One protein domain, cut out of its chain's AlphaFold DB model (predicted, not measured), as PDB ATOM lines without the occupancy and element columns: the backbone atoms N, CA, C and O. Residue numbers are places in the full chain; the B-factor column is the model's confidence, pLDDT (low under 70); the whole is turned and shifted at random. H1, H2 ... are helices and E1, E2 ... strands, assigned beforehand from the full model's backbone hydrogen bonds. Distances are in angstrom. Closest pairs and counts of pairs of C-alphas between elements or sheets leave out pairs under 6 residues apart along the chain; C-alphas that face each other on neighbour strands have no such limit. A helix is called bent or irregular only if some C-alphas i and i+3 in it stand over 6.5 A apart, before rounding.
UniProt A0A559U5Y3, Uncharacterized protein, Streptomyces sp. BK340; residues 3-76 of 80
ATOM      1  N   VAL A   3     352.800 257.960 125.297       96.94
ATOM      2  CA  VAL A   3     353.238 259.345 125.086       96.94
ATOM      3  C   VAL A   3     354.146 259.382 123.859       96.94
ATOM      4  O   VAL A   3     355.204 258.758 123.843       96.94
ATOM      5  N   THR A   4     353.702 260.061 122.804       97.12
ATOM      6  CA  THR A   4     354.442 260.198 121.535       97.12
ATOM      7  C   THR A   4     355.121 261.554 121.391       97.12
ATOM      8  O   THR A   4     355.906 261.745 120.463       97.12
ATOM      9  N   PHE A   5     354.841 262.478 122.310       97.50
ATOM     10  CA  PHE A   5     355.536 263.747 122.462       97.50
ATOM     11  C   PHE A   5     355.489 264.191 123.922       97.50
ATOM     12  O   PHE A   5     354.417 264.178 124.529       97.50
ATOM     13  N   GLU A   6     356.631 264.633 124.435       96.44
ATOM     14  CA  GLU A   6     356.749 265.379 125.682       96.44
ATOM     15  C   GLU A   6     357.771 266.501 125.472       96.44
ATOM     16  O   GLU A   6     358.902 266.230 125.063       96.44
ATOM     17  N   GLY A   7     357.377 267.761 125.676       97.06
ATOM     18  CA  GLY A   7     358.276 268.887 125.419       97.06
ATOM     19  C   GLY A   7     357.624 270.271 125.440       97.06
ATOM     20  O   GLY A   7     356.415 270.393 125.665       97.06
ATOM     21  N   PRO A   8     358.412 271.330 125.176       97.38
ATOM     22  CA  PRO A   8     357.918 272.699 125.196       97.38
ATOM     23  C   PRO A   8     357.051 272.999 123.968       97.38
ATOM     24  O   PRO A   8     357.289 272.476 122.873       97.38
ATOM     25  N   TRP A   9     356.096 273.916 124.128       96.81
ATOM     26  CA  TRP A   9     355.227 274.415 123.058       96.81
ATOM     27  C   TRP A   9     356.013 274.861 121.821       96.81
ATOM     28  O   TRP A   9     355.647 274.511 120.700       96.81
ATOM     29  N   SER A  10     357.134 275.562 122.013       96.06
ATOM     30  CA  SER A  10     357.996 276.039 120.925       96.06
ATOM     31  C   SER A  10     358.531 274.902 120.047       96.06
ATOM     32  O   SER A  10     358.416 274.965 118.823       96.06
ATOM     33  N   THR A  11     359.063 273.830 120.642       97.00
ATOM     34  CA  THR A  11     359.515 272.633 119.911       97.00
ATOM     35  C   THR A  11     358.343 271.886 119.295       97.00
ATOM     36  O   THR A  11     358.443 271.408 118.162       97.00
ATOM     37  N   TYR A  12     357.217 271.818 120.005       96.81
ATOM     38  CA  TYR A  12     356.015 271.184 119.491       96.81
ATOM     39  C   TYR A  12     355.579 271.845 118.180       96.81
ATOM     40  O   TYR A  12     355.427 271.156 117.176       96.81
ATOM     41  N   VAL A  13     355.436 273.169 118.117       94.75
ATOM     42  CA  VAL A  13     354.974 273.832 116.883       94.75
ATOM     43  C   VAL A  13     356.008 273.825 115.762       94.75
ATOM     44  O   VAL A  13     355.628 273.656 114.608       94.75
ATOM     45  N   SER A  14     357.294 273.981 116.085       94.62
ATOM     46  CA  SER A  14     358.336 274.236 115.080       94.62
ATOM     47  C   SER A  14     359.013 272.987 114.518       94.62
ATOM     48  O   SER A  14     359.430 273.004 113.363       94.62
ATOM     49  N   ALA A  15     359.143 271.918 115.308       94.06
ATOM     50  CA  ALA A  15     360.012 270.789 114.964       94.06
ATOM     51  C   ALA A  15     359.337 269.418 115.095       94.06
ATOM     52  O   ALA A  15     359.754 268.460 114.441       94.06
ATOM     53  N   PHE A  16     358.300 269.285 115.926       96.06
ATOM     54  CA  PHE A  16     357.668 267.987 116.130       96.06
ATOM     55  C   PHE A  16     356.852 267.537 114.913       96.06
ATOM     56  O   PHE A  16     355.949 268.227 114.440       96.06
ATOM     57  N   THR A  17     357.124 266.310 114.474       92.56
ATOM     58  CA  THR A  17     356.328 265.567 113.496       92.56
ATOM     59  C   THR A  17     355.949 264.223 114.104       92.56
ATOM     60  O   THR A  17     356.778 263.578 114.747       92.56
ATOM     61  N   ARG A  18     354.704 263.778 113.889       91.88
ATOM     62  CA  ARG A  18     354.249 262.481 114.406       91.88
ATOM     63  C   ARG A  18     355.128 261.336 113.863       91.88
ATOM     64  O   ARG A  18     355.394 261.311 112.658       91.88
ATOM     65  N   PRO A  19     355.553 260.367 114.694       93.38
ATOM     66  CA  PRO A  19     356.328 259.225 114.209       93.38
ATOM     67  C   PRO A  19     355.548 258.402 113.174       93.38
ATOM     68  O   PRO A  19     354.368 258.133 113.359       93.38
ATOM     69  N   VAL A  20     356.200 257.931 112.107       93.94
ATOM     70  CA  VAL A  20     355.517 257.252 110.978       93.94
ATOM     71  C   VAL A  20     354.717 256.017 111.411       93.94
ATOM     72  O   VAL A  20     353.652 255.735 110.862       93.94
ATOM     73  N   TRP A  21     355.199 255.280 112.413       93.06
ATOM     74  CA  TRP A  21     354.536 254.071 112.899       93.06
ATOM     75  C   TRP A  21     353.169 254.352 113.545       93.06
ATOM     76  O   TRP A  21     352.307 253.473 113.524       93.06
ATOM     77  N   THR A  22     352.924 255.568 114.054       94.50
ATOM     78  CA  THR A  22     351.648 255.914 114.704       94.50
ATOM     79  C   THR A  22     350.487 255.924 113.716       94.50
ATOM     80  O   THR A  22     349.361 255.636 114.105       94.50
ATOM     81  N   ALA A  23     350.749 256.133 112.420       92.81
ATOM     82  CA  ALA A  23     349.728 256.112 111.370       92.81
ATOM     83  C   ALA A  23     349.015 254.754 111.216       92.81
ATOM     84  O   ALA A  23     347.966 254.683 110.585       92.81
ATOM     85  N   ARG A  24     349.575 253.674 111.778       95.12
ATOM     86  CA  ARG A  24     349.004 252.315 111.732       95.12
ATOM     87  C   ARG A  24     348.085 252.001 112.913       95.12
ATOM     88  O   ARG A  24     347.609 250.874 113.035       95.12
ATOM     89  N   HIS A  25     347.873 252.959 113.810       95.88
ATOM     90  CA  HIS A  25     347.157 252.750 115.057       95.88
ATOM     91  C   HIS A  25     346.125 253.856 115.300       95.88
ATOM     92  O   HIS A  25     346.312 254.984 114.846       95.88
ATOM     93  N   PRO A  26     345.045 253.540 116.033       96.25
ATOM     94  CA  PRO A  26     344.022 254.520 116.380       96.25
ATOM     95  C   PRO A  26     344.580 255.620 117.312       96.25
ATOM     96  O   PRO A  26     345.385 255.303 118.200       96.25
ATOM     97  N   PRO A  27     344.174 256.894 117.130       95.69
ATOM     98  CA  PRO A  27     344.719 258.044 117.856       95.69
ATOM     99  C   PRO A  27     344.439 258.019 119.366       95.69
ATOM    100  O   PRO A  27     345.189 258.614 120.138       95.69
ATOM    101  N   GLU A  28     343.427 257.273 119.816       97.25
ATOM    102  CA  GLU A  28     343.071 257.041 121.229       97.25
ATOM    103  C   GLU A  28     344.179 256.328 122.009       97.25
ATOM    104  O   GLU A  28     344.191 256.309 123.240       97.25
ATOM    105  N   ARG A  29     345.149 255.738 121.304       97.12
ATOM    106  CA  ARG A  29     346.320 255.124 121.928       97.12
ATOM    107  C   ARG A  29     347.420 256.128 122.246       97.12
ATOM    108  O   ARG A  29     348.342 255.735 122.958       97.12
ATOM    109  N   PHE A  30     347.341 257.368 121.764       97.94
ATOM    110  CA  PHE A  30     348.447 258.324 121.796       97.94
ATOM    111  C   PHE A  30     348.154 259.574 122.622       97.94
ATOM    112  O   PHE A  30     347.019 260.046 122.699       97.94
ATOM    113  N   CYS A  31     349.221 260.102 123.221       97.38
ATOM    114  CA  CYS A  31     349.214 261.282 124.072       97.38
ATOM    115  C   CYS A  31     350.323 262.255 123.686       97.38
ATOM    116  O   CYS A  31     351.473 261.832 123.522       97.38
ATOM    117  N   HIS A  32     350.003 263.547 123.627       97.75
ATOM    118  CA  HIS A  32     350.996 264.620 123.578       97.75
ATOM    119  C   HIS A  32     350.955 265.450 124.866       97.75
ATOM    120  O   HIS A  32     349.936 266.061 125.193       97.75
ATOM    121  N   LEU A  33     352.081 265.480 125.573       96.88
ATOM    122  CA  LEU A  33     352.310 266.271 126.778       96.88
ATOM    123  C   LEU A  33     353.088 267.533 126.386       96.88
ATOM    124  O   LEU A  33     354.221 267.443 125.918       96.88
ATOM    125  N   VAL A  34     352.470 268.708 126.506       97.19
ATOM    126  CA  VAL A  34     353.046 269.952 125.974       97.19
ATOM    127  C   VAL A  34     353.077 271.010 127.064       97.19
ATOM    128  O   VAL A  34     352.021 271.397 127.546       97.19
ATOM    129  N   TYR A  35     354.258 271.494 127.438       96.81
ATOM    130  CA  TYR A  35     354.418 272.501 128.494       96.81
ATOM    131  C   TYR A  35     354.867 273.867 127.963       96.81
ATOM    132  O   TYR A  35     355.304 273.984 126.815       96.81
ATOM    133  N   GLY A  36     354.749 274.915 128.781       95.69
ATOM    134  CA  GLY A  36     354.992 276.302 128.371       95.69
ATOM    135  C   GLY A  36     354.026 276.781 127.282       95.69
ATOM    136  O   GLY A  36     354.400 277.576 126.421       95.69
ATOM    137  N   VAL A  37     352.805 276.236 127.250       95.94
ATOM    138  CA  VAL A  37     351.754 276.643 126.309       95.94
ATOM    139  C   VAL A  37     351.162 277.963 126.800       95.94
ATOM    140  O   VAL A  37     350.625 277.991 127.905       95.94
ATOM    141  N   PRO A  38     351.200 279.056 126.015       94.62
ATOM    142  CA  PRO A  38     350.502 280.281 126.391       94.62
ATOM    143  C   PRO A  38     349.013 279.997 126.605       94.62
ATOM    144  O   PRO A  38     348.405 279.305 125.791       94.62
ATOM    145  N   GLU A  39     348.414 280.549 127.660       91.69
ATOM    146  CA  GLU A  39     347.038 280.225 128.071       91.69
ATOM    147  C   GLU A  39     346.019 280.378 126.928       91.69
ATOM    148  O   GLU A  39     345.240 279.467 126.648       91.69
ATOM    149  N   ALA A  40     346.110 281.476 126.172       92.06
ATOM    150  CA  ALA A  40     345.256 281.743 125.010       92.06
ATOM    151  C   ALA A  40     345.378 280.694 123.882       92.06
ATOM    152  O   ALA A  40     344.516 280.610 123.007       92.06
ATOM    153  N   LEU A  41     346.449 279.896 123.875       94.00
ATOM    154  CA  LEU A  41     346.734 278.872 122.870       94.00
ATOM    155  C   LEU A  41     346.431 277.450 123.348       94.00
ATOM    156  O   LEU A  41     346.583 276.517 122.560       94.00
ATOM    157  N   VAL A  42     345.948 277.252 124.577       93.56
ATOM    158  CA  VAL A  42     345.563 275.923 125.083       93.56
ATOM    159  C   VAL A  42     344.582 275.203 124.136       93.56
ATOM    160  O   VAL A  42     344.864 274.061 123.762       93.56
ATOM    161  N   PRO A  43     343.506 275.840 123.623       92.62
ATOM    162  CA  PRO A  43     342.605 275.184 122.669       92.62
ATOM    163  C   PRO A  43     343.280 274.833 121.335       92.62
ATOM    164  O   PRO A  43     342.950 273.825 120.703       92.62
ATOM    165  N   LEU A  44     344.235 275.657 120.891       94.00
ATOM    166  CA  LEU A  44     345.023 275.382 119.690       94.00
ATOM    167  C   LEU A  44     345.923 274.164 119.909       94.00
ATOM    168  O   LEU A  44     345.966 273.298 119.041       94.00
ATOM    169  N   ALA A  45     346.587 274.056 121.061       94.88
ATOM    170  CA  ALA A  45     347.453 272.926 121.379       94.88
ATOM    171  C   ALA A  45     346.697 271.588 121.350       94.88
ATOM    172  O   ALA A  45     347.189 270.626 120.749       94.88
ATOM    173  N   VAL A  46     345.477 271.552 121.900       94.44
ATOM    174  CA  VAL A  46     344.586 270.380 121.829       94.44
ATOM    175  C   VAL A  46     344.265 270.034 120.376       94.44
ATOM    176  O   VAL A  46     344.498 268.905 119.944       94.44
ATOM    177  N   ARG A  47     343.800 271.007 119.581       94.81
ATOM    178  CA  ARG A  47     343.482 270.781 118.161       94.81
ATOM    179  C   ARG A  47     344.692 270.271 117.377       94.81
ATOM    180  O   ARG A  47     344.579 269.288 116.649       94.81
ATOM    181  N   THR A  48     345.858 270.877 117.577       95.25
ATOM    182  CA  THR A  48     347.109 270.456 116.938       95.25
ATOM    183  C   THR A  48     347.508 269.033 117.339       95.25
ATOM    184  O   THR A  48     348.052 268.302 116.514       95.25
ATOM    185  N   ALA A  49     347.234 268.588 118.571       95.94
ATOM    186  CA  ALA A  49     347.453 267.193 118.961       95.94
ATOM    187  C   ALA A  49     346.563 266.218 118.190       95.94
ATOM    188  O   ALA A  49     347.088 265.240 117.647       95.94
ATOM    189  N   HIS A  50     345.274 266.534 118.044       95.00
ATOM    190  CA  HIS A  50     344.352 265.733 117.234       95.00
ATOM    191  C   HIS A  50     344.791 265.661 115.768       95.00
ATOM    192  O   HIS A  50     344.885 264.569 115.209       95.00
ATOM    193  N   GLU A  51     345.148 266.796 115.161       94.19
ATOM    194  CA  GLU A  51     345.668 266.857 113.783       94.19
ATOM    195  C   GLU A  51     346.959 266.041 113.610       94.19
ATOM    196  O   GLU A  51     347.210 265.456 112.554       94.19
ATOM    197  N   ARG A  52     347.770 265.939 114.670       95.06
ATOM    198  CA  ARG A  52     349.004 265.138 114.703       95.06
ATOM    199  C   ARG A  52     348.789 263.693 115.159       95.06
ATOM    200  O   ARG A  52     349.762 262.952 115.295       95.06
ATOM    201  N   GLY A  53     347.541 263.259 115.310       95.00
ATOM    202  CA  GLY A  53     347.175 261.864 115.542       95.00
ATOM    203  C   GLY A  53     347.210 261.415 117.000       95.00
ATOM    204  O   GLY A  53     347.228 260.211 117.231       95.00
ATOM    205  N   ALA A  54     347.208 262.333 117.968       97.38
ATOM    206  CA  ALA A  54     346.987 262.009 119.375       97.38
ATOM    207  C   ALA A  54     345.596 262.474 119.806       97.38
ATOM    208  O   ALA A  54     345.279 263.656 119.710       97.38
ATOM    209  N   ALA A  55     344.764 261.545 120.282       95.94
ATOM    210  CA  ALA A  55     343.434 261.889 120.784       95.94
ATOM    211  C   ALA A  55     343.466 262.441 122.214       95.94
ATOM    212  O   ALA A  55     342.485 263.025 122.661       95.94
ATOM    213  N   VAL A  56     344.574 262.245 122.934       96.50
ATOM    214  CA  VAL A  56     344.771 262.798 124.272       96.50
ATOM    215  C   VAL A  56     345.877 263.845 124.229       96.50
ATOM    216  O   VAL A  56     346.944 263.630 123.648       96.50
ATOM    217  N   CYS A  57     345.632 264.987 124.861       95.19
ATOM    218  CA  CYS A  57     346.610 266.052 124.998       95.19
ATOM    219  C   CYS A  57     346.567 266.613 126.417       95.19
ATOM    220  O   CYS A  57     345.486 266.890 126.934       95.19
ATOM    221  N   GLY A  58     347.741 266.785 127.022       94.38
ATOM    222  CA  GLY A  58     347.921 267.520 128.270       94.38
ATOM    223  C   GLY A  58     348.711 268.800 128.010       94.38
ATOM    224  O   GLY A  58     349.921 268.795 128.243       94.38
ATOM    225  N   PRO A  59     348.087 269.859 127.459       94.12
ATOM    226  CA  PRO A  59     348.732 271.155 127.327       94.12
ATOM    227  C   PRO A  59     348.740 271.860 128.683       94.12
ATOM    228  O   PRO A  59     347.689 271.993 129.310       94.12
ATOM    229  N   VAL A  60     349.910 272.324 129.114       95.50
ATOM    230  CA  VAL A  60     350.070 273.080 130.354       95.50
ATOM    231  C   VAL A  60     350.820 274.384 130.162       95.50
ATOM    232  O   VAL A  60     351.721 274.493 129.329       95.50
ATOM    233  N   THR A  61     350.440 275.379 130.960       94.62
ATOM    234  CA  THR A  61     351.095 276.692 131.017       94.62
ATOM    235  C   THR A  61     352.389 276.673 131.826       94.62
ATOM    236  O   THR A  61     353.214 277.560 131.649       94.62
ATOM    237  N   GLY A  62     352.578 275.672 132.693       93.00
ATOM    238  CA  GLY A  62     353.765 275.547 133.536       93.00
ATOM    239  C   GLY A  62     355.056 275.361 132.737       93.00
ATOM    240  O   GLY A  62     355.058 274.826 131.626       93.00
ATOM    241  N   GLU A  63     356.169 275.779 133.333       91.31
ATOM    242  CA  GLU A  63     357.520 275.731 132.765       91.31
ATOM    243  C   GLU A  63     358.460 274.890 133.657       91.31
ATOM    244  O   GLU A  63     358.109 274.549 134.791       91.31
ATOM    245  N   PRO A  64     359.655 274.500 133.175       91.38
ATOM    246  CA  PRO A  64     360.661 273.847 134.013       91.38
ATOM    247  C   PRO A  64     360.984 274.667 135.280       91.38
ATOM    248  O   PRO A  64     360.951 275.894 135.235       91.38
ATOM    249  N   PRO A  65     361.349 274.029 136.408       92.56
ATOM    250  CA  PRO A  65     361.831 272.649 136.521       92.56
ATOM    251  C   PRO A  65     360.741 271.577 136.649       92.56
ATOM    252  O   PRO A  65     361.031 270.410 136.405       92.56
ATOM    253  N   ASN A  66     359.505 271.940 136.998       93.31
ATOM    254  CA  ASN A  66     358.376 271.012 137.018       93.31
ATOM    255  C   ASN A  66     357.135 271.669 136.390       93.31
ATOM    256  O   ASN A  66     356.352 272.285 137.105       93.31
ATOM    257  N   PRO A  67     356.920 271.506 135.076       92.88
ATOM    258  CA  PRO A  67     355.803 272.146 134.382       92.88
ATOM    259  C   PRO A  67     354.422 271.581 134.753       92.88
ATOM    260  O   PRO A  67     353.405 272.155 134.375       92.88
ATOM    261  N   TRP A  68     354.378 270.468 135.486       92.69
ATOM    262  CA  TRP A  68     353.157 269.751 135.858       92.69
ATOM    263  C   TRP A  68     352.727 270.013 137.308       92.69
ATOM    264  O   TRP A  68     351.797 269.372 137.792       92.69
ATOM    265  N   SER A  69     353.428 270.898 138.028       92.31
ATOM    266  CA  SER A  69     353.159 271.171 139.447       92.31
ATOM    267  C   SER A  69     351.840 271.897 139.691       92.31
ATOM    268  O   SER A  69     351.312 271.841 140.798       92.31
ATOM    269  N   GLU A  70     351.325 272.583 138.676       84.50
ATOM    270  CA  GLU A  70     350.115 273.387 138.757       84.50
ATOM    271  C   GLU A  70     349.138 272.996 137.654       84.50
ATOM    272  O   GLU A  70     349.519 272.573 136.559       84.50
ATOM    273  N   LEU A  71     347.850 273.141 137.957       80.19
ATOM    274  CA  LEU A  71     346.816 272.944 136.963       80.19
ATOM    275  C   LEU A  71     346.815 274.129 135.995       80.19
ATOM    276  O   LEU A  71     346.975 275.280 136.395       80.19
ATOM    277  N   THR A  72     346.594 273.856 134.715       80.69
ATOM    278  CA  THR A  72     346.429 274.932 133.731       80.69
ATOM    279  C   THR A  72     345.170 275.726 134.053       80.69
ATOM    280  O   THR A  72     344.132 275.087 134.214       80.69
ATOM    281  N   PRO A  73     345.210 277.071 134.082       77.50
ATOM    282  CA  PRO A  73     344.047 277.907 134.397       77.50
ATOM    283  C   PRO A  73     342.786 277.547 133.597       77.50
ATOM    284  O   PRO A  73     341.694 277.437 134.150       77.50
ATOM    285  N   ALA A  74     342.954 277.244 132.306       70.00
ATOM    286  CA  ALA A  74     341.870 276.813 131.420       70.00
ATOM    287  C   ALA A  74     341.243 275.448 131.788       70.00
ATOM    288  O   ALA A  74     340.172 275.107 131.290       70.00
ATOM    289  N   LEU A  75     341.903 274.654 132.635       66.50
ATOM    290  CA  LEU A  75     341.451 273.347 133.121       66.50
ATOM    291  C   LEU A  75     340.924 273.400 134.562       66.50
ATOM    292  O   LEU A  75     340.374 272.407 135.034       66.50
ATOM    293  N   THR A  76     341.051 274.532 135.266       68.25
ATOM    294  CA  THR A  76     340.698 274.658 136.695       68.25
ATOM    295  C   THR A  76     339.189 274.671 136.955       68.25
ATOM    296  O   THR A  76     338.762 274.803 138.097       68.25
TER     297      THR A  76
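AT A GLANCE: This is residues 3 to 76 of the 80 residues of an uncharacterized protein of Streptomyces sp. BK340 (UniProt A0A559U5Y3). A small sheet of three parallel strands has H3 running along one face and the short H1 standing up from that same face, in two layers. H2 lies off one end of the sheet, and the last stretch, residues 60 to 76, lies beyond the other end. The printed part has 74 residues, in the order E1, H1, H2, E2, H3, E3, with strand order E1, E2, E3 and a mixed class of helices and strands. It is compact, with a radius of gyration of the C-alphas of 11.9 A, and spans 34 by 22 by 19 A, only just elongated.

IN THESE COORDINATES: E1, residues 3 to 8, begins at C-alpha 3 (353.238, 259.345, 125.086) and is 14.2 A long. H1 is residues 9 to 14, and H2 residues 20 to 24. E2, residues 30 to 35, is 16.8 A long. H3, residues 39 to 51, is 19.6 A long and irregular: C-alphas 40 and 43 are 7.5 A apart. E3, residues 56 to 59, ends at C-alpha 59 (348.732, 271.155, 127.327).

HOW THE PARTS SIT: E1 and E2 are parallel at 12 degrees, with N 4 and O 31 2.9 A apart, within hydrogen-bond range. E2 and E3 are parallel at 3 degrees, with N 58 and O 32 2.9 A apart, also within range. E1, H1, H2, E2 and E2, H3, E3 are strand-helix-strand units, parallel neighbour strands with helices between, each with a right-handed crossover. H3 is over E3 at a height over the sheet of 8.0 A; their closest C-alphas, of Val 46 and Cys 57, are 5.7 A apart. H1 is only just over E2, with 3 C-alphas falling on it; their closest C-alphas, of Trp 9 and Val 34, are 5.8 A apart. H1 and H3 are near each other, with 8 pairs of C-alphas within 10 A. H2 is not on the sheet and is apart from H3. Every O i to N i+4 pair is within range in H1, 7 of 9 in H3 and 0 of 1 in H2, where 2 of 2 O i to N i+3 pairs are.

THE WHOLE: The two farthest C-alphas, of Arg 24 and Pro 73, are 34.5 A apart. The printed part has no cut, and the links between named elements are tight. Mean pLDDT of the printed part is 93.1; residues 75 to 76 are under 70.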